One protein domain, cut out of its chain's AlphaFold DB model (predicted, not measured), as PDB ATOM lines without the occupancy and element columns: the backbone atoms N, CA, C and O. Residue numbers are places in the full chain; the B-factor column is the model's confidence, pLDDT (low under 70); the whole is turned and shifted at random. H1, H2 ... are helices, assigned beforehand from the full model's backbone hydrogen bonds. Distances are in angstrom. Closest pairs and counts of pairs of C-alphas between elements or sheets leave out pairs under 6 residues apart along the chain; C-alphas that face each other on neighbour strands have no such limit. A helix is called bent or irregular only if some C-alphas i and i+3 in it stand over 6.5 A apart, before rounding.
ATOM      1  N   GLU A   3      25.706 -10.674  10.907       72.06
ATOM      2  CA  GLU A   3      24.236 -10.537  10.987       72.06
ATOM      3  C   GLU A   3      23.756  -9.087  11.166       72.06
ATOM      4  O   GLU A   3      22.808  -8.651  10.516       72.06
ATOM      5  N   PHE A   4      24.460  -8.286  11.973       65.06
ATOM      6  CA  PHE A   4      24.115  -6.873  12.180       65.06
ATOM      7  C   PHE A   4      24.285  -6.030  10.903       65.06
ATOM      8  O   PHE A   4      23.591  -5.034  10.691       65.06
ATOM      9  N   GLN A   5      25.207  -6.427  10.025       70.00
ATOM     10  CA  GLN A   5      25.471  -5.742   8.761       70.00
ATOM     11  C   GLN A   5      24.390  -6.068   7.719       70.00
ATOM     12  O   GLN A   5      23.951  -5.173   6.992       70.00
ATOM     13  N   GLU A   6      23.899  -7.311   7.699       71.75
ATOM     14  CA  GLU A   6      22.759  -7.719   6.871       71.75
ATOM     15  C   GLU A   6      21.452  -7.044   7.300       71.75
ATOM     16  O   GLU A   6      20.677  -6.601   6.451       71.75
ATOM     17  N   GLU A   7      21.215  -6.890   8.603       69.31
ATOM     18  CA  GLU A   7      20.011  -6.231   9.113       69.31
ATOM     19  C   GLU A   7      19.986  -4.728   8.773       69.31
ATOM     20  O   GLU A   7      18.952  -4.178   8.368       69.31
ATOM     21  N   GLN A   8      21.147  -4.061   8.813       66.56
ATOM     22  CA  GLN A   8      21.285  -2.677   8.341       66.56
ATOM     23  C   GLN A   8      21.118  -2.530   6.822       66.56
ATOM     24  O   GLN A   8      20.596  -1.516   6.348       66.56
ATOM     25  N   LEU A   9      21.551  -3.520   6.039       69.56
ATOM     26  CA  LEU A   9      21.344  -3.536   4.589       69.56
ATOM     27  C   LEU A   9      19.871  -3.762   4.239       69.56
ATOM     28  O   LEU A   9      19.335  -3.048   3.393       69.56
ATOM     29  N   ARG A  10      19.187  -4.674   4.940       67.00
ATOM     30  CA  ARG A  10      17.750  -4.930   4.765       67.00
ATOM     31  C   ARG A  10      16.897  -3.718   5.116       67.00
ATOM     32  O   ARG A  10      16.011  -3.358   4.348       67.00
ATOM     33  N   THR A  11      17.186  -3.043   6.227       67.62
ATOM     34  CA  THR A  11      16.460  -1.820   6.618       67.62
ATOM     35  C   THR A  11      16.704  -0.660   5.650       67.62
ATOM     36  O   THR A  11      15.770   0.078   5.338       67.62
ATOM     37  N   LYS A  12      17.919  -0.519   5.098       69.00
ATOM     38  CA  LYS A  12      18.197   0.454   4.025       69.00
ATOM     39  C   LYS A  12      17.480   0.114   2.719       69.00
ATOM     40  O   LYS A  12      16.924   1.019   2.101       69.00
ATOM     41  N   ALA A  13      17.475  -1.155   2.315       71.06
ATOM     42  CA  ALA A  13      16.797  -1.613   1.103       71.06
ATOM     43  C   ALA A  13      15.279  -1.406   1.204       71.06
ATOM     44  O   ALA A  13      14.686  -0.764   0.342       71.06
ATOM     45  N   MET A  14      14.675  -1.825   2.320       68.19
ATOM     46  CA  MET A  14      13.246  -1.647   2.591       68.19
ATOM     47  C   MET A  14      12.858  -0.162   2.675       68.19
ATOM     48  O   MET A  14      11.814   0.242   2.165       68.19
ATOM     49  N   GLY A  15      13.718   0.681   3.259       68.31
ATOM     50  CA  GLY A  15      13.542   2.135   3.239       68.31
ATOM     51  C   GLY A  15      13.575   2.713   1.819       68.31
ATOM     52  O   GLY A  15      12.747   3.559   1.484       68.31
ATOM     53  N   GLY A  16      14.486   2.230   0.970       72.62
ATOM     54  CA  GLY A  16      14.593   2.621  -0.438       72.62
ATOM     55  C   GLY A  16      13.339   2.287  -1.249       72.62
ATOM     56  O   GLY A  16      12.781   3.172  -1.898       72.62
ATOM     57  N   GLU A  17      12.843   1.053  -1.145       73.44
ATOM     58  CA  GLU A  17      11.632   0.609  -1.850       73.44
ATOM     59  C   GLU A  17      10.386   1.393  -1.412       73.44
ATOM     60  O   GLU A  17       9.568   1.801  -2.242       73.44
ATOM     61  N   LEU A  18      10.254   1.674  -0.111       72.94
ATOM     62  CA  LEU A  18       9.143   2.469   0.414       72.94
ATOM     63  C   LEU A  18       9.173   3.910  -0.131       72.94
ATOM     64  O   LEU A  18       8.136   4.462  -0.515       72.94
ATOM     65  N   HIS A  19      10.362   4.518  -0.200       70.19
ATOM     66  CA  HIS A  19      10.558   5.850  -0.775       70.19
ATOM     67  C   HIS A  19      10.255   5.891  -2.277       70.19
ATOM     68  O   HIS A  19       9.640   6.851  -2.760       70.19
ATOM     69  N   GLU A  20      10.633   4.852  -3.016       73.81
ATOM     70  CA  GLU A  20      10.348   4.733  -4.444       73.81
ATOM     71  C   GLU A  20       8.838   4.615  -4.705       73.81
ATOM     72  O   GLU A  20       8.274   5.377  -5.502       73.81
ATOM     73  N   GLN A  21       8.145   3.754  -3.952       77.12
ATOM     74  CA  GLN A  21       6.693   3.604  -4.049       77.12
ATOM     75  C   GLN A  21       5.945   4.895  -3.685       77.12
ATOM     76  O   GLN A  21       4.988   5.275  -4.370       77.12
ATOM     77  N   ALA A  22       6.375   5.605  -2.637       73.50
ATOM     78  CA  ALA A  22       5.790   6.889  -2.253       73.50
ATOM     79  C   ALA A  22       5.968   7.946  -3.359       73.50
ATOM     80  O   ALA A  22       5.012   8.637  -3.726       73.50
ATOM     81  N   THR A  23       7.158   8.017  -3.956       74.31
ATOM     82  CA  THR A  23       7.473   8.951  -5.046       74.31
ATOM     83  C   THR A  23       6.617   8.679  -6.287       74.31
ATOM     84  O   THR A  23       6.038   9.603  -6.872       74.31
ATOM     85  N   ALA A  24       6.447   7.406  -6.659       77.69
ATOM     86  CA  ALA A  24       5.593   7.005  -7.775       77.69
ATOM     87  C   ALA A  24       4.121   7.405  -7.560       77.69
ATOM     88  O   ALA A  24       3.465   7.910  -8.481       77.69
ATOM     89  N   ARG A  25       3.601   7.243  -6.333       79.38
ATOM     90  CA  ARG A  25       2.233   7.656  -5.971       79.38
ATOM     91  C   ARG A  25       2.045   9.167  -6.095       79.38
ATOM     92  O   ARG A  25       1.055   9.596  -6.691       79.38
ATOM     93  N   VAL A  26       2.997   9.968  -5.611       80.62
ATOM     94  CA  VAL A  26       2.901  11.435  -5.707       80.62
ATOM     95  C   VAL A  26       2.971  11.905  -7.157       80.62
ATOM     96  O   VAL A  26       2.165  12.739  -7.562       80.62
ATOM     97  N   LYS A  27       3.842  11.317  -7.985       79.00
ATOM     98  CA  LYS A  27       3.902  11.632  -9.421       79.00
ATOM     99  C   LYS A  27       2.579  11.328 -10.131       79.00
ATOM    100  O   LYS A  27       2.103  12.134 -10.933       79.00
ATOM    101  N   LYS A  28       1.956  10.185  -9.819       83.56
ATOM    102  CA  LYS A  28       0.641   9.809 -10.361       83.56
ATOM    103  C   LYS A  28      -0.448  10.789  -9.922       83.56
ATOM    104  O   LYS A  28      -1.281  11.168 -10.744       83.56
ATOM    105  N   LEU A  29      -0.427  11.220  -8.660       85.56
ATOM    106  CA  LEU A  29      -1.377  12.196  -8.129       85.56
ATOM    107  C   LEU A  29      -1.193  13.577  -8.771       85.56
ATOM    108  O   LEU A  29      -2.166  14.146  -9.252       85.56
ATOM    109  N   ALA A  30       0.041  14.074  -8.868       85.38
ATOM    110  CA  ALA A  30       0.354  15.345  -9.519       85.38
ATOM    111  C   ALA A  30      -0.120  15.364 -10.980       85.38
ATOM    112  O   ALA A  30      -0.759  16.323 -11.407       85.38
ATOM    113  N   LYS A  31       0.100  14.273 -11.730       87.06
ATOM    114  CA  LYS A  31      -0.405  14.145 -13.106       87.06
ATOM    115  C   LYS A  31      -1.933  14.234 -13.164       87.06
ATOM    116  O   LYS A  31      -2.458  14.944 -14.013       87.06
ATOM    117  N   LYS A  32      -2.642  13.553 -12.254       89.81
ATOM    118  CA  LYS A  32      -4.110  13.627 -12.172       89.81
ATOM    119  C   LYS A  32      -4.598  15.036 -11.846       89.81
ATOM    120  O   LYS A  32      -5.520  15.504 -12.502       89.81
ATOM    121  N   ILE A  33      -3.970  15.706 -10.877       89.81
ATOM    122  CA  ILE A  33      -4.306  17.086 -10.503       89.81
ATOM    123  C   ILE A  33      -4.155  17.999 -11.721       89.81
ATOM    124  O   ILE A  33      -5.104  18.689 -12.068       89.81
ATOM    125  N   LEU A  34      -3.026  17.933 -12.433       89.50
ATOM    126  CA  LEU A  34      -2.802  18.747 -13.632       89.50
ATOM    127  C   LEU A  34      -3.831  18.471 -14.737       89.50
ATOM    128  O   LEU A  34      -4.313  19.412 -15.363       89.50
ATOM    129  N   SER A  35      -4.203  17.206 -14.960       91.25
ATOM    130  CA  SER A  35      -5.253  16.858 -15.925       91.25
ATOM    131  C   SER A  35      -6.614  17.437 -15.534       91.25
ATOM    132  O   SER A  35      -7.292  18.012 -16.382       91.25
ATOM    133  N   ILE A  36      -7.003  17.339 -14.259       92.81
ATOM    134  CA  ILE A  36      -8.259  17.917 -13.758       92.81
ATOM    135  C   ILE A  36      -8.232  19.442 -13.898       92.81
ATOM    136  O   ILE A  36      -9.190  20.035 -14.386       92.81
ATOM    137  N   SER A  37      -7.120  20.083 -13.540       91.81
ATOM    138  CA  SER A  37      -6.959  21.533 -13.660       91.81
ATOM    139  C   SER A  37      -7.009  22.021 -15.103       91.81
ATOM    140  O   SER A  37      -7.523  23.109 -15.343       91.81
ATOM    141  N   ALA A  38      -6.534  21.227 -16.067       92.31
ATOM    142  CA  ALA A  38      -6.687  21.539 -17.484       92.31
ATOM    143  C   ALA A  38      -8.162  21.492 -17.919       92.31
ATOM    144  O   ALA A  38      -8.627  22.422 -18.570       92.31
ATOM    145  N   ILE A  39      -8.916  20.464 -17.505       94.38
ATOM    146  CA  ILE A  39     -10.357  20.345 -17.804       94.38
ATOM    147  C   ILE A  39     -11.130  21.521 -17.194       94.38
ATOM    148  O   ILE A  39     -11.895  22.184 -17.890       94.38
ATOM    149  N   ILE A  40     -10.884  21.823 -15.915       93.81
ATOM    150  CA  ILE A  40     -11.492  22.972 -15.232       93.81
ATOM    151  C   ILE A  40     -11.097  24.279 -15.926       93.81
ATOM    152  O   ILE A  40     -11.946  25.145 -16.103       93.81
ATOM    153  N   GLY A  41      -9.847  24.414 -16.375       92.25
ATOM    154  CA  GLY A  41      -9.380  25.582 -17.121       92.25
ATOM    155  C   GLY A  41     -10.139  25.799 -18.429       92.25
ATOM    156  O   GLY A  41     -10.532  26.930 -18.721       92.25
ATOM    157  N   VAL A  42     -10.407  24.734 -19.195       93.19
ATOM    158  CA  VAL A  42     -11.245  24.819 -20.407       93.19
ATOM    159  C   VAL A  42     -12.660  25.264 -20.049       93.19
ATOM    160  O   VAL A  42     -13.160  26.222 -20.634       93.19
ATOM    161  N   LEU A  43     -13.284  24.616 -19.061       94.25
ATOM    162  CA  LEU A  43     -14.638  24.962 -18.622       94.25
ATOM    163  C   LEU A  43     -14.722  26.423 -18.169       94.25
ATOM    164  O   LEU A  43     -15.600  27.152 -18.617       94.25
ATOM    165  N   GLN A  44     -13.770  26.881 -17.356       92.12
ATOM    166  CA  GLN A  44     -13.711  28.257 -16.871       92.12
ATOM    167  C   GLN A  44     -13.539  29.261 -18.018       92.12
ATOM    168  O   GLN A  44     -14.152  30.327 -18.003       92.12
ATOM    169  N   SER A  45     -12.742  28.912 -19.029       91.44
ATOM    170  CA  SER A  45     -12.545  29.754 -20.214       91.44
ATOM    171  C   SER A  45     -13.847  29.910 -20.999       91.44
ATOM    172  O   SER A  45     -14.209  31.025 -21.358       91.44
ATOM    173  N   VAL A  46     -14.604  28.825 -21.195       91.56
ATOM    174  CA  VAL A  46     -15.915  28.868 -21.867       91.56
ATOM    175  C   VAL A  46     -16.933  29.653 -21.035       91.56
ATOM    176  O   VAL A  46     -17.604  30.541 -21.559       91.56
ATOM    177  N   LEU A  47     -17.012  29.386 -19.729       91.19
ATOM    178  CA  LEU A  47     -17.928  30.079 -18.820       91.19
ATOM    179  C   LEU A  47     -17.644  31.585 -18.748       91.19
ATOM    180  O   LEU A  47     -18.581  32.368 -18.629       91.19
ATOM    181  N   SER A  48     -16.384  32.008 -18.887       88.44
ATOM    182  CA  SER A  48     -16.004  33.429 -18.890       88.44
ATOM    183  C   SER A  48     -16.584  34.229 -20.068       88.44
ATOM    184  O   SER A  48     -16.745  35.448 -19.975       88.44
ATOM    185  N   LEU A  49     -16.955  33.558 -21.162       88.62
ATOM    186  CA  LEU A  49     -17.571  34.206 -22.321       88.62
ATOM    187  C   LEU A  49     -19.050  34.530 -22.074       88.62
ATOM    188  O   LEU A  49     -19.561  35.508 -22.621       88.62
ATOM    189  N   ILE A  50     -19.736  33.753 -21.229       88.69
ATOM    190  CA  ILE A  50     -21.185  33.868 -21.016       88.69
ATOM    191  C   ILE A  50     -21.580  35.259 -20.495       88.69
ATOM    192  O   ILE A  50     -22.421  35.888 -21.138       88.69
ATOM    193  N   PRO A  51     -20.981  35.802 -19.414       84.81
ATOM    194  CA  PRO A  51     -21.324  37.140 -18.930       84.81
ATOM    195  C   PRO A  51     -21.128  38.211 -20.003       84.81
ATOM    196  O   PRO A  51     -21.931  39.130 -20.130       84.81
ATOM    197  N   THR A  52     -20.089  38.052 -20.821       83.19
ATOM    198  CA  THR A  52     -19.694  39.043 -21.818       83.19
ATOM    199  C   THR A  52     -20.655  39.098 -23.012       83.19
ATOM    200  O   THR A  52     -20.946  40.177 -23.531       83.19
ATOM    201  N   TYR A  53     -21.190  37.950 -23.442       83.75
ATOM    202  CA  TYR A  53     -22.118  37.881 -24.576       83.75
ATOM    203  C   TYR A  53     -23.592  37.938 -24.170       83.75
ATOM    204  O   TYR A  53     -24.363  38.640 -24.827       83.75
ATOM    205  N   VAL A  54     -23.977  37.227 -23.107       84.81
ATOM    206  CA  VAL A  54     -25.380  37.039 -22.699       84.81
ATOM    207  C   VAL A  54     -25.863  38.172 -21.798       84.81
ATOM    208  O   VAL A  54     -27.010  38.593 -21.909       84.81
ATOM    209  N   PHE A  55     -24.984  38.718 -20.955       85.50
ATOM    210  CA  PHE A  55     -25.345  39.748 -19.979       85.50
ATOM    211  C   PHE A  55     -24.431  40.983 -20.044       85.50
ATOM    212  O   PHE A  55     -23.833  41.375 -19.039       85.50
ATOM    213  N   PRO A  56     -24.338  41.649 -21.208       75.25
ATOM    214  CA  PRO A  56     -23.418  42.768 -21.406       75.25
ATOM    215  C   PRO A  56     -23.604  43.922 -20.410       75.25
ATOM    216  O   PRO A  56     -22.640  44.601 -20.076       75.25
ATOM    217  N   GLY A  57     -24.828  44.117 -19.912       79.31
ATOM    218  CA  GLY A  57     -25.169  45.179 -18.965       79.31
ATOM    219  C   GLY A  57     -24.735  44.935 -17.517       79.31
ATOM    220  O   GLY A  57     -24.952  45.811 -16.686       79.31
ATOM    221  N   ILE A  58     -24.151  43.774 -17.187       85.62
ATOM    222  CA  ILE A  58     -23.713  43.482 -15.809       85.62
ATOM    223  C   ILE A  58     -22.498  44.329 -15.416       85.62
ATOM    224  O   ILE A  58     -22.406  44.765 -14.272       85.62
ATOM    225  N   PHE A  59     -21.564  44.559 -16.344       80.75
ATOM    226  CA  PHE A  59     -20.303  45.246 -16.036       80.75
ATOM    227  C   PHE A  59     -20.335  46.739 -16.352       80.75
ATOM    228  O   PHE A  59     -19.697  47.525 -15.657       80.75
ATOM    229  N   ALA A  60     -21.052  47.135 -17.403       85.44
ATOM    230  CA  ALA A  60     -21.157  48.523 -17.830       85.44
ATOM    231  C   ALA A  60     -22.495  48.768 -18.537       85.44
ATOM    232  O   ALA A  60     -23.006  47.893 -19.232       85.44
ATOM    233  N   GLN A  61     -23.043  49.974 -18.381       88.56
ATOM    234  CA  GLN A  61     -24.264  50.400 -19.079       88.56
ATOM    235  C   GLN A  61     -23.965  51.147 -20.389       88.56
ATOM    236  O   GLN A  61     -24.810  51.185 -21.283       88.56
ATOM    237  N   ASP A  62     -22.764  51.717 -20.524       91.12
ATOM    238  CA  ASP A  62     -22.342  52.413 -21.740       91.12
ATOM    239  C   ASP A  62     -22.110  51.416 -22.889       91.12
ATOM    240  O   ASP A  62     -21.326  50.467 -22.775       91.12
ATOM    241  N   LYS A  63     -22.778  51.660 -24.023       87.00
ATOM    242  CA  LYS A  63     -22.715  50.822 -25.226       87.00
ATOM    243  C   LYS A  63     -21.299  50.719 -25.796       87.00
ATOM    244  O   LYS A  63     -20.940  49.647 -26.281       87.00
ATOM    245  N   LEU A  64     -20.505  51.791 -25.724       87.94
ATOM    246  CA  LEU A  64     -19.131  51.792 -26.237       87.94
ATOM    247  C   LEU A  64     -18.236  50.872 -25.403       87.94
ATOM    248  O   LEU A  64     -17.512  50.039 -25.947       87.94
ATOM    249  N   VAL A  65     -18.351  50.954 -24.076       87.31
ATOM    250  CA  VAL A  65     -17.592  50.101 -23.152       87.31
ATOM    251  C   VAL A  65     -17.996  48.638 -23.315       87.31
ATOM    252  O   VAL A  65     -17.136  47.765 -23.408       87.31
ATOM    253  N   VAL A  66     -19.296  48.356 -23.421       88.75
ATOM    254  CA  VAL A  66     -19.807  46.999 -23.663       88.75
ATOM    255  C   VAL A  66     -19.231  46.390 -24.943       88.75
ATOM    256  O   VAL A  66     -18.859  45.214 -24.952       88.75
ATOM    257  N   GLN A  67     -19.160  47.164 -26.027       87.88
ATOM    258  CA  GLN A  67     -18.618  46.689 -27.297       87.88
ATOM    259  C   GLN A  67     -17.120  46.378 -27.187       87.88
ATOM    260  O   GLN A  67     -16.684  45.321 -27.642       87.88
ATOM    261  N   GLU A  68     -16.350  47.230 -26.511       87.56
ATOM    262  CA  GLU A  68     -14.927  46.977 -26.269       87.56
ATOM    263  C   GLU A  68     -14.690  45.746 -25.388       87.56
ATOM    264  O   GLU A  68     -13.852  44.904 -25.715       87.56
ATOM    265  N   VAL A  69     -15.469  45.563 -24.318       87.00
ATOM    266  CA  VAL A  69     -15.374  44.361 -23.471       87.00
ATOM    267  C   VAL A  69     -15.696  43.099 -24.280       87.00
ATOM    268  O   VAL A  69     -14.979  42.102 -24.170       87.00
ATOM    269  N   LYS A  70     -16.704  43.145 -25.164       86.88
ATOM    270  CA  LYS A  70     -17.008  42.043 -26.095       86.88
ATOM    271  C   LYS A  70     -15.859  41.744 -27.053       86.88
ATOM    272  O   LYS A  70     -15.540  40.573 -27.250       86.88
ATOM    273  N   ASN A  71     -15.200  42.769 -27.590       89.06
ATOM    274  CA  ASN A  71     -14.033  42.598 -28.461       89.06
ATOM    275  C   ASN A  71     -12.864  41.907 -27.733       89.06
ATOM    276  O   ASN A  71     -12.073  41.202 -28.360       89.06
ATOM    277  N   GLN A  72     -12.766  42.072 -26.410       89.19
ATOM    278  CA  GLN A  72     -11.733  41.443 -25.581       89.19
ATOM    279  C   GLN A  72     -12.155  40.104 -24.959       89.19
ATOM    280  O   GLN A  72     -11.311  39.434 -24.363       89.19
ATOM    281  N   ALA A  73     -13.409  39.666 -25.120       88.12
ATOM    282  CA  ALA A  73     -13.935  38.445 -24.501       88.12
ATOM    283  C   ALA A  73     -13.075  37.211 -24.815       88.12
ATOM    284  O   ALA A  73     -12.758  36.411 -23.936       88.12
ATOM    285  N   PHE A  74     -12.641  37.089 -26.070       88.88
ATOM    286  CA  PHE A  74     -11.785  35.991 -26.504       88.88
ATOM    287  C   PHE A  74     -10.390  36.043 -25.861       88.88
ATOM    288  O   PHE A  74      -9.897  35.030 -25.365       88.88
ATOM    289  N   ASN A  75      -9.777  37.231 -25.802       88.62
ATOM    290  CA  ASN A  75      -8.484  37.424 -25.140       88.62
ATOM    291  C   ASN A  75      -8.574  37.113 -23.638       88.62
ATOM    292  O   ASN A  75      -7.659  36.509 -23.077       88.62
ATOM    293  N   LEU A  76      -9.688  37.478 -22.996       87.38
ATOM    294  CA  LEU A  76      -9.969  37.160 -21.598       87.38
ATOM    295  C   LEU A  76     -10.065  35.642 -21.383       87.38
ATOM    296  O   LEU A  76      -9.383  35.114 -20.506       87.38
ATOM    297  N   ALA A  77     -10.840  34.933 -22.208       90.12
ATOM    298  CA  ALA A  77     -10.961  33.478 -22.120       90.12
ATOM    299  C   ALA A  77      -9.602  32.775 -22.286       90.12
ATOM    300  O   ALA A  77      -9.255  31.904 -21.487       90.12
ATOM    301  N   LEU A  78      -8.790  33.204 -23.260       89.81
ATOM    302  CA  LEU A  78      -7.441  32.667 -23.450       89.81
ATOM    303  C   LEU A  78      -6.504  32.974 -22.277       89.81
ATOM    304  O   LEU A  78      -5.704  32.124 -21.893       89.81
ATOM    305  N   ALA A  79      -6.599  34.162 -21.678       89.44
ATOM    306  CA  ALA A  79      -5.785  34.523 -20.520       89.44
ATOM    307  C   ALA A  79      -6.173  33.741 -19.250       89.44
ATOM    308  O   ALA A  79      -5.315  33.480 -18.401       89.44
ATOM    309  N   ILE A  80      -7.445  33.351 -19.118       89.62
ATOM    310  CA  ILE A  80      -7.968  32.586 -17.978       89.62
ATOM    311  C   ILE A  80      -7.554  31.114 -18.045       89.62
ATOM    312  O   ILE A  80      -7.241  30.533 -17.008       89.62
ATOM    313  N   PHE A  81      -7.483  30.511 -19.232       90.88
ATOM    314  CA  PHE A  81      -7.105  29.103 -19.393       90.88
ATOM    315  C   PHE A  81      -5.850  28.673 -18.594       90.88
ATOM    316  O   PHE A  81      -5.944  27.755 -17.767       90.88
ATOM    317  N   PRO A  82      -4.673  29.318 -18.752       91.12
ATOM    318  CA  PRO A  82      -3.469  28.935 -18.013       91.12
ATOM    319  C   PRO A  82      -3.575  29.197 -16.504       91.12
ATOM    320  O   PRO A  82      -2.796  28.633 -15.733       91.12
ATOM    321  N   HIS A  83      -4.525  30.020 -16.049       88.56
ATOM    322  CA  HIS A  83      -4.664  30.386 -14.642       88.56
ATOM    323  C   HIS A  83      -4.943  29.164 -13.755       88.56
ATOM    324  O   HIS A  83      -4.230  28.941 -12.775       88.56
ATOM    325  N   CYS A  84      -5.896  28.311 -14.139       89.38
ATOM    326  CA  CYS A  84      -6.233  27.102 -13.381       89.38
ATOM    327  C   CYS A  84      -5.045  26.133 -13.269       89.38
ATOM    328  O   CYS A  84      -4.803  25.557 -12.208       89.38
ATOM    329  N   ILE A  85      -4.261  25.997 -14.341       90.19
ATOM    330  CA  ILE A  85      -3.052  25.164 -14.363       90.19
ATOM    331  C   ILE A  85      -1.980  25.763 -13.442       90.19
ATOM    332  O   ILE A  85      -1.372  25.039 -12.655       90.19
ATOM    333  N   THR A  86      -1.773  27.085 -13.487       90.88
ATOM    334  CA  THR A  86      -0.780  27.750 -12.626       90.88
ATOM    335  C   THR A  86      -1.081  27.583 -11.141       90.88
ATOM    336  O   THR A  86      -0.153  27.295 -10.391       90.88
ATOM    337  N   ILE A  87      -2.352  27.687 -10.732       91.06
ATOM    338  CA  ILE A  87      -2.775  27.492  -9.337       91.06
ATOM    339  C   ILE A  87      -2.474  26.062  -8.878       91.06
ATOM    340  O   ILE A  87      -1.972  25.845  -7.778       91.06
ATOM    341  N   ALA A  88      -2.740  25.074  -9.730       90.62
ATOM    342  CA  ALA A  88      -2.469  23.681  -9.406       90.62
ATOM    343  C   ALA A  88      -0.969  23.406  -9.236       90.62
ATOM    344  O   ALA A  88      -0.560  22.733  -8.289       90.62
ATOM    345  N   ILE A  89      -0.137  23.954 -10.126       88.62
ATOM    346  CA  ILE A  89       1.321  23.837 -10.019       88.62
ATOM    347  C   ILE A  89       1.832  24.543  -8.763       88.62
ATOM    348  O   ILE A  89       2.669  24.001  -8.051       88.62
ATOM    349  N   GLU A  90       1.312  25.728  -8.470       88.62
ATOM    350  CA  GLU A  90       1.624  26.469  -7.255       88.62
ATOM    351  C   GLU A  90       1.282  25.665  -5.998       88.62
ATOM    352  O   GLU A  90       2.146  25.508  -5.141       88.62
ATOM    353  N   ALA A  91       0.103  25.043  -5.928       88.62
ATOM    354  CA  ALA A  91      -0.255  24.152  -4.826       88.62
ATOM    355  C   ALA A  91       0.724  22.968  -4.680       88.62
ATOM    356  O   ALA A  91       1.123  22.615  -3.567       88.62
ATOM    357  N   LEU A  92       1.173  22.377  -5.795       86.44
ATOM    358  CA  LEU A  92       2.177  21.305  -5.786       86.44
ATOM    359  C   LEU A  92       3.554  21.794  -5.304       86.44
ATOM    360  O   LEU A  92       4.234  21.088  -4.551       86.44
ATOM    361  N   LEU A  93       3.971  22.996  -5.704       83.00
ATOM    362  CA  LEU A  93       5.234  23.599  -5.270       83.00
ATOM    363  C   LEU A  93       5.191  24.030  -3.794       83.00
ATOM    364  O   LEU A  93       6.165  23.811  -3.072       83.00
ATOM    365  N   LEU A  94       4.053  24.550  -3.316       84.25
ATOM    366  CA  LEU A  94       3.808  24.853  -1.903       84.25
ATOM    367  C   LEU A  94       3.932  23.590  -1.044       84.25
ATOM    368  O   LEU A  94       4.624  23.593  -0.028       84.25
ATOM    369  N   ASN A  95       3.344  22.478  -1.495       82.38
ATOM    370  CA  ASN A  95       3.487  21.188  -0.821       82.38
ATOM    371  C   ASN A  95       4.944  20.682  -0.817       82.38
ATOM    372  O   ASN A  95       5.371  19.987   0.104       82.38
ATOM    373  N   SER A  96       5.732  21.079  -1.819       75.19
ATOM    374  CA  SER A  96       7.165  20.778  -1.919       75.19
ATOM    375  C   SER A  96       8.049  21.726  -1.091       75.19
ATOM    376  O   SER A  96       9.266  21.551  -1.077       75.19
ATOM    377  N   LYS A  97       7.455  22.701  -0.384       77.50
ATOM    378  CA  LYS A  97       8.129  23.729   0.432       77.50
ATOM    379  C   LYS A  97       9.103  24.627  -0.342       77.50
ATOM    380  O   LYS A  97      10.010  25.191   0.260       77.50
ATOM    381  N   ASP A  98       8.903  24.815  -1.646       76.62
ATOM    382  CA  ASP A  98       9.731  25.712  -2.478       76.62
ATOM    383  C   ASP A  98       9.280  27.186  -2.331       76.62
ATOM    384  O   ASP A  98       9.052  27.889  -3.313       76.62
ATOM    385  N   LEU A  99       9.069  27.646  -1.087       78.06
ATOM    386  CA  LEU A  99       8.478  28.960  -0.785       78.06
ATOM    387  C   LEU A  99       9.376  30.123  -1.209       78.06
ATOM    388  O   LEU A  99       8.867  31.131  -1.691       78.06
ATOM    389  N   ASP A 100      10.695  29.967  -1.083       82.56
ATOM    390  CA  ASP A 100      11.662  31.003  -1.457       82.56
ATOM    391  C   ASP A 100      11.623  31.277  -2.966       82.56
ATOM    392  O   ASP A 100      11.648  32.432  -3.399       82.56
ATOM    393  N   PHE A 101      11.483  30.219  -3.776       83.88
ATOM    394  CA  PHE A 101      11.298  30.360  -5.217       83.88
ATOM    395  C   PHE A 101       9.975  31.052  -5.539       83.88
ATOM    396  O   PHE A 101       9.978  31.986  -6.339       83.88
ATOM    397  N   LEU A 102       8.860  30.625  -4.928       84.12
ATOM    398  CA  LEU A 102       7.568  31.271  -5.173       84.12
ATOM    399  C   LEU A 102       7.622  32.751  -4.802       84.12
ATOM    400  O   LEU A 102       7.279  33.586  -5.634       84.12
ATOM    401  N   GLY A 103       8.088  33.077  -3.596       86.06
ATOM    402  CA  GLY A 103       8.184  34.453  -3.116       86.06
ATOM    403  C   GLY A 103       9.031  35.324  -4.042       86.06
ATOM    404  O   GLY A 103       8.561  36.362  -4.512       86.06
ATOM    405  N   GLY A 104      10.240  34.870  -4.387       89.00
ATOM    406  CA  GLY A 104      11.117  35.589  -5.312       89.00
ATOM    407  C   GLY A 104      10.500  35.760  -6.702       89.00
ATOM    408  O   GLY A 104      10.500  36.859  -7.256       89.00
ATOM    409  N   ALA A 105       9.907  34.702  -7.256       88.69
ATOM    410  CA  ALA A 105       9.307  34.749  -8.582       88.69
ATOM    411  C   ALA A 105       8.043  35.631  -8.627       88.69
ATOM    412  O   ALA A 105       7.802  36.292  -9.638       88.69
ATOM    413  N   TYR A 106       7.272  35.710  -7.537       88.12
ATOM    414  CA  TYR A 106       6.163  36.656  -7.398       88.12
ATOM    415  C   TYR A 106       6.637  38.104  -7.385       88.12
ATOM    416  O   TYR A 106       6.063  38.924  -8.096       88.12
ATOM    417  N   ILE A 107       7.694  38.417  -6.628       92.50
ATOM    418  CA  ILE A 107       8.267  39.768  -6.591       92.50
ATOM    419  C   ILE A 107       8.752  40.169  -7.986       92.50
ATOM    420  O   ILE A 107       8.352  41.216  -8.494       92.50
ATOM    421  N   VAL A 108       9.544  39.311  -8.640       91.44
ATOM    422  CA  VAL A 108      10.057  39.568  -9.995       91.44
ATOM    423  C   VAL A 108       8.912  39.766 -10.986       91.44
ATOM    424  O   VAL A 108       8.930  40.726 -11.751       91.44
ATOM    425  N   LYS A 109       7.888  38.903 -10.954       90.56
ATOM    426  CA  LYS A 109       6.709  39.035 -11.816       90.56
ATOM    427  C   LYS A 109       5.981  40.359 -11.574       90.56
ATOM    428  O   LYS A 109       5.603  41.010 -12.545       90.56
ATOM    429  N   SER A 110       5.767  40.740 -10.316       90.00
ATOM    430  CA  SER A 110       5.079  41.982  -9.957       90.00
ATOM    431  C   SER A 110       5.848  43.201 -10.454       90.00
ATOM    432  O   SER A 110       5.268  44.031 -11.144       90.00
ATOM    433  N   VAL A 111       7.160  43.264 -10.199       94.06
ATOM    434  CA  VAL A 111       8.019  44.358 -10.680       94.06
ATOM    435  C   VAL A 111       8.015  44.422 -12.206       94.06
ATOM    436  O   VAL A 111       7.781  45.488 -12.771       94.06
ATOM    437  N   LEU A 112       8.212  43.286 -12.882       91.69
ATOM    438  CA  LEU A 112       8.214  43.221 -14.343       91.69
ATOM    439  C   LEU A 112       6.878  43.690 -14.925       91.69
ATOM    440  O   LEU A 112       6.862  44.463 -15.878       91.69
ATOM    441  N   TRP A 113       5.756  43.269 -14.339       92.19
ATOM    442  CA  TRP A 113       4.435  43.701 -14.787       92.19
ATOM    443  C   TRP A 113       4.213  45.199 -14.575       92.19
ATOM    444  O   TRP A 113       3.732  45.866 -15.485       92.19
ATOM    445  N   THR A 114       4.620  45.755 -13.431       92.31
ATOM    446  CA  THR A 114       4.534  47.199 -13.172       92.31
ATOM    447  C   THR A 114       5.350  48.011 -14.178       92.31
ATOM    448  O   THR A 114       4.859  49.015 -14.688       92.31
ATOM    449  N   VAL A 115       6.568  47.570 -14.510       93.25
ATOM    450  CA  VAL A 115       7.409  48.226 -15.528       93.25
ATOM    451  C   VAL A 115       6.752  48.155 -16.908       93.25
ATOM    452  O   VAL A 115       6.678  49.171 -17.594       93.25
ATOM    453  N   THR A 116       6.215  46.995 -17.294       90.19
ATOM    454  CA  THR A 116       5.492  46.831 -18.565       90.19
ATOM    455  C   THR A 116       4.252  47.720 -18.637       90.19
ATOM    456  O   THR A 116       4.021  48.363 -19.657       90.19
ATOM    457  N   LEU A 117       3.473  47.810 -17.553       90.19
ATOM    458  CA  LEU A 117       2.311  48.698 -17.475       90.19
ATOM    459  C   LEU A 117       2.705  50.165 -17.627       90.19
ATOM    460  O   LEU A 117       2.053  50.886 -18.375       90.19
ATOM    461  N   LYS A 118       3.778  50.595 -16.952       91.69
ATOM    462  CA  LYS A 118       4.299  51.957 -17.089       91.69
ATOM    463  C   LYS A 118       4.709  52.241 -18.535       91.69
ATOM    464  O   LYS A 118       4.295  53.244 -19.095       91.69
ATOM    465  N   HIS A 119       5.436  51.319 -19.162       91.56
ATOM    466  CA  HIS A 119       5.844  51.455 -20.558       91.56
ATOM    467  C   HIS A 119       4.648  51.566 -21.518       91.56
ATOM    468  O   HIS A 119       4.652  52.396 -22.423       91.56
ATOM    469  N   PHE A 120       3.599  50.767 -21.309       91.06
ATOM    470  CA  PHE A 120       2.370  50.855 -22.102       91.06
ATOM    471  C   PHE A 120       1.588  52.146 -21.851       91.06
ATOM    472  O   PHE A 120       1.009  52.686 -22.795       91.06
ATOM    473  N   ALA A 121       1.591  52.656 -20.618       89.44
ATOM    474  CA  ALA A 121       0.984  53.941 -20.292       89.44
ATOM    475  C   ALA A 121       1.700  55.095 -21.015       89.44
ATOM    476  O   ALA A 121       1.033  55.926 -21.629       89.44
ATOM    477  N   ASP A 122       3.036  55.091 -21.021       90.44
ATOM    478  CA  ASP A 122       3.856  56.119 -21.678       90.44
ATOM    479  C   ASP A 122       3.682  56.123 -23.212       90.44
ATOM    480  O   ASP A 122       3.829  57.159 -23.853       90.44
ATOM    481  N   GLN A 123       3.336  54.978 -23.816       89.75
ATOM    482  CA  GLN A 123       3.099  54.852 -25.262       89.75
ATOM    483  C   GLN A 123       1.638  55.059 -25.689       89.75
ATOM    484  O   GLN A 123       1.314  54.824 -26.853       89.75
ATOM    485  N   HIS A 124       0.743  55.453 -24.772       84.94
ATOM    486  CA  HIS A 124      -0.703  55.519 -25.030       84.94
ATOM    487  C   HIS A 124      -1.246  54.221 -25.656       84.94
ATOM    488  O   HIS A 124      -2.052  54.238 -26.588       84.94
ATOM    489  N   ALA A 125      -0.763  53.073 -25.174       81.94
ATOM    490  CA  ALA A 125      -1.087  51.787 -25.766       81.94
ATOM    491  C   ALA A 125      -2.591  51.481 -25.664       81.94
ATOM    492  O   ALA A 125      -3.223  51.652 -24.621       81.94
ATOM    493  N   ASN A 126      -3.152  50.959 -26.755       85.94
ATOM    494  CA  ASN A 126      -4.557  50.565 -26.814       85.94
ATOM    495  C   ASN A 126      -4.867  49.403 -25.858       85.94
ATOM    496  O   ASN A 126      -4.032  48.525 -25.619       85.94
ATOM    497  N   LEU A 127      -6.124  49.320 -25.413       85.50
ATOM    498  CA  LEU A 127      -6.622  48.272 -24.513       85.50
ATOM    499  C   LEU A 127      -6.288  46.849 -25.005       85.50
ATOM    500  O   LEU A 127      -5.914  45.981 -24.222       85.50
ATOM    501  N   ASN A 128      -6.341  46.614 -26.317       86.88
ATOM    502  CA  ASN A 128      -5.995  45.325 -26.926       86.88
ATOM    503  C   ASN A 128      -4.525  44.917 -26.675       86.88
ATOM    504  O   ASN A 128      -4.232  43.752 -26.414       86.88
ATOM    505  N   VAL A 129      -3.590  45.874 -26.711       88.94
ATOM    506  CA  VAL A 129      -2.163  45.619 -26.436       88.94
ATOM    507  C   VAL A 129      -1.979  45.201 -24.979       88.94
ATOM    508  O   VAL A 129      -1.271  44.233 -24.701       88.94
ATOM    509  N   LEU A 130      -2.686  45.866 -24.063       89.56
ATOM    510  CA  LEU A 130      -2.670  45.540 -22.642       89.56
ATOM    511  C   LEU A 130      -3.170  44.110 -22.373       89.56
ATOM    512  O   LEU A 130      -2.506  43.350 -21.664       89.56
ATOM    513  N   TRP A 131      -4.293  43.711 -22.980       89.38
ATOM    514  CA  TRP A 131      -4.837  42.354 -22.840       89.38
ATOM    515  C   TRP A 131      -3.916  41.284 -23.418       89.38
ATOM    516  O   TRP A 131      -3.691  40.259 -22.774       89.38
ATOM    517  N   LYS A 132      -3.321  41.530 -24.592       88.25
ATOM    518  CA  LYS A 132      -2.321  40.626 -25.179       88.25
ATOM    519  C   LYS A 132      -1.075  40.505 -24.301       88.25
ATOM    520  O   LYS A 132      -0.571  39.399 -24.120       88.25
ATOM    521  N   GLY A 133      -0.610  41.609 -23.718       89.38
ATOM    522  CA  GLY A 133       0.497  41.612 -22.762       89.38
ATOM    523  C   GLY A 133       0.174  40.804 -21.504       89.38
ATOM    524  O   GLY A 133       0.978  39.975 -21.073       89.38
ATOM    525  N   MET A 134      -1.031  40.973 -20.955       87.75
ATOM    526  CA  MET A 134      -1.478  40.193 -19.802       87.75
ATOM    527  C   MET A 134      -1.596  38.704 -20.137       87.75
ATOM    528  O   MET A 134      -1.135  37.867 -19.361       87.75
ATOM    529  N   MET A 135      -2.152  38.365 -21.302       90.62
ATOM    530  CA  MET A 135      -2.199  36.993 -21.805       90.62
ATOM    531  C   MET A 135      -0.784  36.406 -21.882       90.62
ATOM    532  O   MET A 135      -0.523  35.375 -21.264       90.62
ATOM    533  N   ALA A 136       0.156  37.086 -22.545       91.06
ATOM    534  CA  ALA A 136       1.545  36.641 -22.648       91.06
ATOM    535  C   ALA A 136       2.174  36.381 -21.268       91.06
ATOM    536  O   ALA A 136       2.783  35.332 -21.056       91.06
ATOM    537  N   LEU A 137       1.952  37.272 -20.295       89.50
ATOM    538  CA  LEU A 137       2.447  37.094 -18.929       89.50
ATOM    539  C   LEU A 137       1.871  35.839 -18.253       89.50
ATOM    540  O   LEU A 137       2.590  35.143 -17.530       89.50
ATOM    541  N   GLN A 138       0.590  35.527 -18.471       90.81
ATOM    542  CA  GLN A 138      -0.032  34.328 -17.903       90.81
ATOM    543  C   GLN A 138       0.578  33.042 -18.466       90.81
ATOM    544  O   GLN A 138       0.855  32.114 -17.702       90.81
ATOM    545  N   TYR A 139       0.851  33.002 -19.771       92.31
ATOM    546  CA  TYR A 139       1.510  31.861 -20.407       92.31
ATOM    547  C   TYR A 139       2.978  31.734 -20.000       92.31
ATOM    548  O   TYR A 139       3.420  30.630 -19.685       92.31
ATOM    549  N   ILE A 140       3.721  32.844 -19.915       91.75
ATOM    550  CA  ILE A 140       5.096  32.844 -19.396       91.75
ATOM    551  C   ILE A 140       5.110  32.297 -17.968       91.75
ATOM    552  O   ILE A 140       5.905  31.412 -17.657       91.75
ATOM    553  N   ARG A 141       4.190  32.751 -17.108       89.88
ATOM    554  CA  ARG A 141       4.051  32.221 -15.746       89.88
ATOM    555  C   ARG A 141       3.777  30.719 -15.751       89.88
ATOM    556  O   ARG A 141       4.448  29.989 -15.028       89.88
ATOM    557  N   ALA A 142       2.827  30.255 -16.561       89.06
ATOM    558  CA  ALA A 142       2.516  28.832 -16.685       89.06
ATOM    559  C   ALA A 142       3.732  28.014 -17.131       89.06
ATOM    560  O   ALA A 142       4.005  26.961 -16.553       89.06
ATOM    561  N   LEU A 143       4.497  28.522 -18.094       90.81
ATOM    562  CA  LEU A 143       5.705  27.884 -18.597       90.81
ATOM    563  C   LEU A 143       6.790  27.825 -17.519       90.81
ATOM    564  O   LEU A 143       7.304  26.744 -17.249       90.81
ATOM    565  N   VAL A 144       7.097  28.938 -16.848       90.31
ATOM    566  CA  VAL A 144       8.114  28.979 -15.782       90.31
ATOM    567  C   VAL A 144       7.731  28.050 -14.626       90.31
ATOM    568  O   VAL A 144       8.583  27.318 -14.123       90.31
ATOM    569  N   TRP A 145       6.452  28.011 -14.235       88.25
ATOM    570  CA  TRP A 145       5.972  27.165 -13.138       88.25
ATOM    571  C   TRP A 145       6.037  25.693 -13.535       88.25
ATOM    572  O   TRP A 145       6.485  24.863 -12.749       88.25
ATOM    573  N   THR A 146       5.661  25.367 -14.774       85.44
ATOM    574  CA  THR A 146       5.746  24.001 -15.309       85.44
ATOM    575  C   THR A 146       7.196  23.541 -15.421       85.44
ATOM    576  O   THR A 146       7.522  22.444 -14.974       85.44
ATOM    577  N   LEU A 147       8.091  24.379 -15.953       86.81
ATOM    578  CA  LEU A 147       9.523  24.085 -16.015       86.81
ATOM    579  C   LEU A 147      10.098  23.872 -14.618       86.81
ATOM    580  O   LEU A 147      10.798  22.885 -14.397       86.81
ATOM    581  N   ARG A 148       9.760  24.737 -13.654       84.94
ATOM    582  CA  ARG A 148      10.174  24.547 -12.262       84.94
ATOM    583  C   ARG A 148       9.622  23.248 -11.702       84.94
ATOM    584  O   ARG A 148      10.382  22.510 -11.097       84.94
ATOM    585  N   LEU A 149       8.356  22.917 -11.940       80.88
ATOM    586  CA  LEU A 149       7.769  21.659 -11.485       80.88
ATOM    587  C   LEU A 149       8.445  20.439 -12.121       80.88
ATOM    588  O   LEU A 149       8.590  19.427 -11.449       80.88
ATOM    589  N   ILE A 150       8.895  20.508 -13.376       78.56
ATOM    590  CA  ILE A 150       9.633  19.417 -14.035       78.56
ATOM    591  C   ILE A 150      11.053  19.300 -13.465       78.56
ATOM    592  O   ILE A 150      11.516  18.194 -13.181       78.56
ATOM    593  N   LEU A 151      11.741  20.425 -13.257       76.56
ATOM    594  CA  LEU A 151      13.094  20.465 -12.692       76.56
ATOM    595  C   LEU A 151      13.106  20.052 -11.215       76.56
ATOM    596  O   LEU A 151      13.897  19.200 -10.813       76.56
ATOM    597  N   SER A 152      12.182  20.586 -10.423       69.88
ATOM    598  CA  SER A 152      11.896  20.142  -9.060       69.88
ATOM    599  C   SER A 152      11.297  18.738  -9.057       69.88
ATOM    600  O   SER A 152      11.522  18.007  -8.113       69.88
ATOM    601  N   GLY A 153      10.644  18.306 -10.138       60.31
ATOM    602  CA  GLY A 153      10.168  16.944 -10.421       60.31
ATOM    603  C   GLY A 153      11.280  15.907 -10.423       60.31
ATOM    604  O   GLY A 153      11.114  14.812  -9.893       60.31
ATOM    605  N   LYS A 154      12.451  16.282 -10.945       53.25
ATOM    606  CA  LYS A 154      13.677  15.477 -10.841       53.25
ATOM    607  C   LYS A 154      14.245  15.462  -9.414       53.25
ATOM    608  O   LYS A 154      14.952  14.527  -9.062       53.25
ATOM    609  N   LYS A 155      13.911  16.465  -8.591       51.69
ATOM    610  CA  LYS A 155      14.227  16.545  -7.151       51.69
ATOM    611  C   LYS A 155      13.094  16.045  -6.237       51.69
ATOM    612  O   LYS A 155      13.300  15.934  -5.035       51.69
ATOM    613  N   LEU A 156      11.922  15.703  -6.783       48.75
ATOM    614  CA  LEU A 156      10.718  15.240  -6.081       48.75
ATOM    615  C   LEU A 156      10.831  13.748  -5.700       48.75
ATOM    616  O   LEU A 156       9.822  13.062  -5.584       48.75
ATOM    617  N   GLY A 157      12.046  13.251  -5.439       48.50
ATOM    618  CA  GLY A 157      12.263  12.130  -4.522       48.50
ATOM    619  C   GLY A 157      11.952  12.620  -3.114       48.50
ATOM    620  O   GLY A 157      12.850  12.984  -2.363       48.50
ATOM    621  N   ILE A 158      10.663  12.792  -2.824       48.78
ATOM    622  CA  ILE A 158      10.209  13.650  -1.731       48.78
ATOM    623  C   ILE A 158      10.688  13.066  -0.398       48.78
ATOM    624  O   ILE A 158      10.234  11.980  -0.025       48.78
ATOM    625  N   PRO A 159      11.513  13.784   0.387       44.66
ATOM    626  CA  PRO A 159      11.627  13.514   1.807       44.66
ATOM    627  C   PRO A 159      10.314  13.967   2.457       44.66
ATOM    628  O   PRO A 159      10.201  15.070   2.998       44.66
TER     629      PRO A 159
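What this domain is: This is residues 3 to 159 of the 178 residues of an uncharacterized protein of Guillardia theta (strain CCMP2712) (UniProt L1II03). A very long helix, H1, runs along one side of an elongated helical body, and its first residues, 3 to 18, stick out beyond one end as a free arm. At the other end the backbone folds back through the short arm H2a into H2b, which lies in the middle between H1 and H4, while H3 runs lengthwise beside H2b and H4 with looser contacts. The printed part has 157 residues with four named helices, H1, H2, H3 and H4 in chain order, H2 being bent into two arms, and no named strand; the class is all helix. The whole is only just loose, close to extended, with a radius of gyration of the C-alphas of 22.3 A. Its C-alphas span 85 by 35 by 17 A, a rod whose length is partly made by the free arm: without residues 3 to 18 the body spans 61 by 35 by 17 A.

How they stand to each other: H1, residues 3 to 54, stands free over residues 3 to 18. H2, residues 63 to 95, was assigned as one helix by its hydrogen bonds but is bent: C-alphas 71 and 74 are 7.2 A apart, and its arms, H2a with residues 63 to 71 and H2b with residues 74 to 95, stand at a steep tilt of 59 degrees. H2b is itself irregular, with C-alphas 79 and 82 6.55 A apart. H1 and H2a form a helical hairpin and only just touch, with 3 pairs of C-alphas within 8 A; H1 does so with residues 52 to 53 alone. Their closest C-alphas, of Thr 52 and Lys 70, are 5.9 A apart, and they run opposite ways at a steep tilt of 39 degrees. H1 touches H2b with residues 30 to 49 alone, opposite ways at a shallow tilt of 21 degrees; the closest C-alphas, of Ser 45 and Ala 77, are 4.5 A apart. H3, residues 99 to 122, is close to H2b but not clearly touching, the closest C-alphas being those of Leu 93 and Leu 99 at 7.7 A. H4, residues 127 to 155, touches H2b the same way at a shallow tilt of 26 degrees, with the C-alphas of Ala 79 and Met 135 closest at 4.5 A. H3 and H4 are close but not clearly touching: their closest C-alphas, of Phe 120 and Leu 130, are 7.3 A apart, and they run opposite ways at a shallow tilt of 18 degrees. H1 and H3 are apart, and H1 and H4 only just so, at 8.3 A. The helix packing is mostly aligned, but only just, with 2 of 3 touching pairs at a shallow tilt. In H2a and H3 every O i to N i+4 pair is within hydrogen-bond range; in H1 it is 44 of 48, in H2b 14 of 18 and in H4 24 of 25.

Where its parts are: H1 begins with C-alpha 3 at (24.236, -10.537, 10.987) and ends with C-alpha 54 at (-25.380, 37.039, -22.699), 76.6 A away. It is neither bent nor irregular, but only just: C-alphas 48 and 51 are 6.5 A apart. H2a has 9 residues, 12.4 A long, and H2b has 22 residues, 33.3 A long. H3 has 24 residues and is 34.6 A long. H4, 29 residues and 41.7 A long, ends with C-alpha 155 at (14.227, 16.545, -7.151).

The domain as a whole: The two C-alphas farthest apart, of Glu 3 and Lys 63, are 85.3 A from each other. The printed part has no cut. The links from H2 to H3 and from H3 to H4 are tight, the link from H1 to H2 is short, and no link is long. The mean pLDDT of the printed part is 83.7; residue 4, residues 7 to 12, 14 to 15 and 152 to 159 are under 70.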